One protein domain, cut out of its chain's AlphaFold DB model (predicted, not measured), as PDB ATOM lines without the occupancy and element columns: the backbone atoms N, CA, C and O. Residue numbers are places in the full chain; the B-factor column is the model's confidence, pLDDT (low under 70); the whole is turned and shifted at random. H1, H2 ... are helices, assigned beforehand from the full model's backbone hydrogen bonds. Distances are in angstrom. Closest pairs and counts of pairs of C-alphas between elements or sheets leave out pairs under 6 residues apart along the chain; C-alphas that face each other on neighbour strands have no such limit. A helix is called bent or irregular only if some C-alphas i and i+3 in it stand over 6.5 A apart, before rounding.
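AT A GLANCE: This is residues 56 to 95 of the 196 residues of the protein "Ig-like domain-containing protein" of Hucho hucho (huchen) (UniProt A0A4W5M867). One long helix, H1, gently bent partway along, makes nearly the whole of this domain, a thin rod with a short helical turn, H2, folded off to the side at its far end. The two arms of H1, H1a and H1b, follow each other end to end and make the long axis. The printed part has 40 residues with two named helices, H1 then H2, and no named strand; the class is all helix. The whole is extended, with a radius of gyration of the C-alphas of 16.3 A, and spans 54 by 13 by 7 A.

IN THESE COORDINATES: H1 covers residues 58 to 88; by its hydrogen bonds it was assigned as one helix, but it is bent, with C-alphas 72 and 75 6.6 A apart. Arm H1a, residues 58 to 72, runs 20.6 A from C-alpha 58 at (-16.394, -38.414, 55.720). Arm H1b, residues 75 to 88, runs 19.9 A and ends with C-alpha 88 at (-36.919, -42.867, 18.702). Residues 73 and 74 belong to neither arm. H2, residues 90 to 93, measures 5.2 A and ends with C-alpha 93 at (-33.193, -51.466, 17.276).

HOW THE PARTS SIT: The lines of H1a and H1b stand at a shallow tilt of 29 degrees, and the arms are near each other, with 5 pairs of C-alphas within 10 A. H1b and H2 are close but not clearly touching; their closest C-alphas, those of Leu 86 and Val 93, are 7.1 A apart. H1a and H2 are apart. In H1a and H1b every O i to N i+4 pair is within hydrogen-bond range; H2 is too short for such a pair, and its one O i to N i+3 pair is within range.

THE WHOLE: The C-alphas of Leu 56 and Arg 95, the two farthest apart, are 53.8 A apart. The printed part has no cut, and the link from H1 to H2, one residue, is tight. Residues 56 to 65, of which 58 to 65 belong to H1, stand free. The mean pLDDT of the printed part is 89.1, with residues 56 to 59 under 70.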
ATOM      1  N   LEU A  56     -14.218 -40.635  61.557       52.59
ATOM      2  CA  LEU A  56     -14.932 -41.773  60.939       52.59
ATOM      3  C   LEU A  56     -16.110 -41.380  60.012       52.59
ATOM      4  O   LEU A  56     -16.829 -42.246  59.526       52.59
ATOM      5  N   GLY A  57     -16.356 -40.087  59.789       52.56
ATOM      6  CA  GLY A  57     -17.592 -39.598  59.176       52.56
ATOM      7  C   GLY A  57     -17.539 -39.344  57.668       52.56
ATOM      8  O   GLY A  57     -18.573 -39.447  57.020       52.56
ATOM      9  N   TRP A  58     -16.396 -38.975  57.084       52.62
ATOM     10  CA  TRP A  58     -16.394 -38.414  55.720       52.62
ATOM     11  C   TRP A  58     -16.480 -39.459  54.602       52.62
ATOM     12  O   TRP A  58     -17.233 -39.239  53.655       52.62
ATOM     13  N   ASP A  59     -15.831 -40.619  54.733       69.12
ATOM     14  CA  ASP A  59     -15.915 -41.675  53.713       69.12
ATOM     15  C   ASP A  59     -17.298 -42.334  53.662       69.12
ATOM     16  O   ASP A  59     -17.863 -42.495  52.581       69.12
ATOM     17  N   GLY A  60     -17.887 -42.650  54.820       74.31
ATOM     18  CA  GLY A  60     -19.233 -43.227  54.902       74.31
ATOM     19  C   GLY A  60     -20.307 -42.267  54.387       74.31
ATOM     20  O   GLY A  60     -21.099 -42.632  53.521       74.31
ATOM     21  N   MET A  61     -20.277 -41.003  54.830       76.94
ATOM     22  CA  MET A  61     -21.217 -39.987  54.340       76.94
ATOM     23  C   MET A  61     -21.056 -39.721  52.839       76.94
ATOM     24  O   MET A  61     -22.053 -39.546  52.139       76.94
ATOM     25  N   MET A  62     -19.826 -39.719  52.315       78.25
ATOM     26  CA  MET A  62     -19.578 -39.558  50.881       78.25
ATOM     27  C   MET A  62     -20.090 -40.760  50.078       78.25
ATOM     28  O   MET A  62     -20.680 -40.579  49.010       78.25
ATOM     29  N   GLN A  63     -19.899 -41.985  50.571       77.00
ATOM     30  CA  GLN A  63     -20.443 -43.192  49.944       77.00
ATOM     31  C   GLN A  63     -21.976 -43.185  49.940       77.00
ATOM     32  O   GLN A  63     -22.581 -43.454  48.899       77.00
ATOM     33  N   ASP A  64     -22.608 -42.808  51.052       84.12
ATOM     34  CA  ASP A  64     -24.064 -42.707  51.147       84.12
ATOM     35  C   ASP A  64     -24.625 -41.590  50.263       84.12
ATOM     36  O   ASP A  64     -25.638 -41.784  49.583       84.12
ATOM     37  N   TYR A  65     -23.936 -40.449  50.177       87.00
ATOM     38  CA  TYR A  65     -24.279 -39.377  49.245       87.00
ATOM     39  C   TYR A  65     -24.189 -39.846  47.788       87.00
ATOM     40  O   TYR A  65     -25.146 -39.685  47.027       87.00
ATOM     41  N   LYS A  66     -23.082 -40.497  47.398       88.38
ATOM     42  CA  LYS A  66     -22.896 -41.055  46.047       88.38
ATOM     43  C   LYS A  66     -23.960 -42.103  45.716       88.38
ATOM     44  O   LYS A  66     -24.535 -42.061  44.629       88.38
ATOM     45  N   ARG A  67     -24.274 -43.009  46.651       90.88
ATOM     46  CA  ARG A  67     -25.345 -44.009  46.503       90.88
ATOM     47  C   ARG A  67     -26.704 -43.337  46.311       90.88
ATOM     48  O   ARG A  67     -27.440 -43.698  45.393       90.88
ATOM     49  N   THR A  68     -27.017 -42.340  47.135       93.75
ATOM     50  CA  THR A  68     -28.269 -41.577  47.062       93.75
ATOM     51  C   THR A  68     -28.391 -40.856  45.725       93.75
ATOM     52  O   THR A  68     -29.439 -40.928  45.084       93.75
ATOM     53  N   LEU A  69     -27.321 -40.212  45.261       94.81
ATOM     54  CA  LEU A  69     -27.276 -39.540  43.967       94.81
ATOM     55  C   LEU A  69     -27.449 -40.534  42.808       94.81
ATOM     56  O   LEU A  69     -28.224 -40.287  41.883       94.81
ATOM     57  N   TYR A  70     -26.781 -41.687  42.867       93.50
ATOM     58  CA  TYR A  70     -26.909 -42.725  41.848       93.50
ATOM     59  C   TYR A  70     -28.345 -43.245  41.736       93.50
ATOM     60  O   TYR A  70     -28.916 -43.241  40.646       93.50
ATOM     61  N   ILE A  71     -28.953 -43.636  42.857       94.88
ATOM     62  CA  ILE A  71     -30.287 -44.252  42.878       94.88
ATOM     63  C   ILE A  71     -31.384 -43.237  42.558       94.88
ATOM     64  O   ILE A  71     -32.318 -43.564  41.830       94.88
ATOM     65  N   ASN A  72     -31.287 -42.013  43.080       95.25
ATOM     66  CA  ASN A  72     -32.381 -41.046  42.983       95.25
ATOM     67  C   ASN A  72     -32.251 -40.094  41.789       95.25
ATOM     68  O   ASN A  72     -33.251 -39.524  41.356       95.25
ATOM     69  N   VAL A  73     -31.047 -39.925  41.228       94.12
ATOM     70  CA  VAL A  73     -30.802 -38.984  40.121       94.12
ATOM     71  C   VAL A  73     -30.282 -39.698  38.880       94.12
ATOM     72  O   VAL A  73     -30.937 -39.643  37.833       94.12
ATOM     73  N   HIS A  74     -29.143 -40.390  38.967       95.25
ATOM     74  CA  HIS A  74     -28.506 -40.961  37.775       95.25
ATOM     75  C   HIS A  74     -29.315 -42.105  37.169       95.25
ATOM     76  O   HIS A  74     -29.581 -42.083  35.968       95.25
ATOM     77  N   LEU A  75     -29.753 -43.070  37.975       95.75
ATOM     78  CA  LEU A  75     -30.484 -44.238  37.495       95.75
ATOM     79  C   LEU A  75     -31.847 -43.858  36.880       95.75
ATOM     80  O   LEU A  75     -32.098 -44.251  35.736       95.75
ATOM     81  N   PRO A  76     -32.702 -43.026  37.513       97.44
ATOM     82  CA  PRO A  76     -33.968 -42.612  36.914       97.44
ATOM     83  C   PRO A  76     -33.764 -41.789  35.642       97.44
ATOM     84  O   PRO A  76     -34.522 -41.941  34.679       97.44
ATOM     85  N   ARG A  77     -32.729 -40.934  35.602       97.19
ATOM     86  CA  ARG A  77     -32.395 -40.167  34.397       97.19
ATOM     87  C   ARG A  77     -31.901 -41.078  33.277       97.19
ATOM     88  O   ARG A  77     -32.372 -40.925  32.156       97.19
ATOM     89  N   CYS A  78     -31.024 -42.031  33.581       96.44
ATOM     90  CA  CYS A  78     -30.514 -43.026  32.639       96.44
ATOM     91  C   CYS A  78     -31.662 -43.830  32.021       96.44
ATOM     92  O   CYS A  78     -31.812 -43.843  30.802       96.44
ATOM     93  N   ILE A  79     -32.544 -44.397  32.852       96.88
ATOM     94  CA  ILE A  79     -33.699 -45.176  32.386       96.88
ATOM     95  C   ILE A  79     -34.622 -44.320  31.514       96.88
ATOM     96  O   ILE A  79     -35.075 -44.778  30.465       96.88
ATOM     97  N   ARG A  80     -34.912 -43.074  31.918       97.56
ATOM     98  CA  ARG A  80     -35.753 -42.159  31.130       97.56
ATOM     99  C   ARG A  80     -35.136 -41.885  29.763       97.56
ATOM    100  O   ARG A  80     -35.822 -42.011  28.754       97.56
ATOM    101  N   THR A  81     -33.854 -41.542  29.736       97.19
ATOM    102  CA  THR A  81     -33.110 -41.273  28.506       97.19
ATOM    103  C   THR A  81     -33.069 -42.508  27.603       97.19
ATOM    104  O   THR A  81     -33.394 -42.408  26.424       97.19
ATOM    105  N   LEU A  82     -32.765 -43.684  28.160       97.19
ATOM    106  CA  LEU A  82     -32.740 -44.947  27.425       97.19
ATOM    107  C   LEU A  82     -34.106 -45.266  26.807       97.19
ATOM    108  O   LEU A  82     -34.184 -45.577  25.624       97.19
ATOM    109  N   LYS A  83     -35.198 -45.133  27.571       97.62
ATOM    110  CA  LYS A  83     -36.561 -45.333  27.053       97.62
ATOM    111  C   LYS A  83     -36.879 -44.388  25.893       97.62
ATOM    112  O   LYS A  83     -37.494 -44.815  24.919       97.62
ATOM    113  N   THR A  84     -36.456 -43.127  25.981       97.19
ATOM    114  CA  THR A  84     -36.615 -42.160  24.889       97.19
ATOM    115  C   THR A  84     -35.853 -42.603  23.642       97.19
ATOM    116  O   THR A  84     -36.452 -42.658  22.572       97.19
ATOM    117  N   PHE A  85     -34.583 -42.997  23.773       97.31
ATOM    118  CA  PHE A  85     -33.795 -43.493  22.641       97.31
ATOM    119  C   PHE A  85     -34.397 -44.752  22.017       97.31
ATOM    120  O   PHE A  85     -34.555 -44.798  20.804       97.31
ATOM    121  N   LEU A  86     -34.822 -45.730  22.821       96.62
ATOM    122  CA  LEU A  86     -35.468 -46.949  22.317       96.62
ATOM    123  C   LEU A  86     -36.780 -46.663  21.574       96.62
ATOM    124  O   LEU A  86     -37.148 -47.402  20.664       96.62
ATOM    125  N   LYS A  87     -37.495 -45.594  21.948       96.62
ATOM    126  CA  LYS A  87     -38.704 -45.157  21.243       96.62
ATOM    127  C   LYS A  87     -38.374 -44.467  19.918       96.62
ATOM    128  O   LYS A  87     -39.063 -44.727  18.936       96.62
ATOM    129  N   ILE A  88     -37.357 -43.604  19.900       96.69
ATOM    130  CA  ILE A  88     -36.919 -42.867  18.702       96.69
ATOM    131  C   ILE A  88     -36.307 -43.834  17.680       96.69
ATOM    132  O   ILE A  88     -36.764 -43.910  16.544       96.69
ATOM    133  N   GLU A  89     -35.350 -44.648  18.114       96.44
ATOM    134  CA  GLU A  89     -34.588 -45.579  17.276       96.44
ATOM    135  C   GLU A  89     -35.266 -46.948  17.140       96.44
ATOM    136  O   GLU A  89     -34.630 -47.934  16.766       96.44
ATOM    137  N   LYS A  90     -36.571 -47.044  17.440       94.50
ATOM    138  CA  LYS A  90     -37.313 -48.315  17.463       94.50
ATOM    139  C   LYS A  90     -37.094 -49.129  16.192       94.50
ATOM    140  O   LYS A  90     -36.861 -50.330  16.267       94.50
ATOM    141  N   ASN A  91     -37.150 -48.482  15.030       94.44
ATOM    142  CA  ASN A  91     -36.996 -49.159  13.742       94.44
ATOM    143  C   ASN A  91     -35.571 -49.686  13.528       94.44
ATOM    144  O   ASN A  91     -35.400 -50.724  12.899       94.44
ATOM    145  N   VAL A  92     -34.558 -49.010  14.075       93.69
ATOM    146  CA  VAL A  92     -33.156 -49.434  13.993       93.69
ATOM    147  C   VAL A  92     -32.876 -50.565  14.980       93.69
ATOM    148  O   VAL A  92     -32.242 -51.549  14.608       93.69
ATOM    149  N   VAL A  93     -33.380 -50.462  16.213       93.75
ATOM    150  CA  VAL A  93     -33.193 -51.466  17.276       93.75
ATOM    151  C   VAL A  93     -33.994 -52.742  17.013       93.75
ATOM    152  O   VAL A  93     -33.557 -53.829  17.366       93.75
ATOM    153  N   MET A  94     -35.160 -52.638  16.374       93.88
ATOM    154  CA  MET A  94     -36.027 -53.787  16.082       93.88
ATOM    155  C   MET A  94     -35.872 -54.320  14.655       93.88
ATOM    156  O   MET A  94     -36.634 -55.201  14.250       93.88
ATOM    157  N   ARG A  95     -34.921 -53.795  13.872       95.88
ATOM    158  CA  ARG A  95     -34.693 -54.285  12.511       95.88
ATOM    159  C   ARG A  95     -34.317 -55.762  12.534       95.88
ATOM    160  O   ARG A  95     -33.700 -56.254  13.473       95.88
TER     161      ARG A  95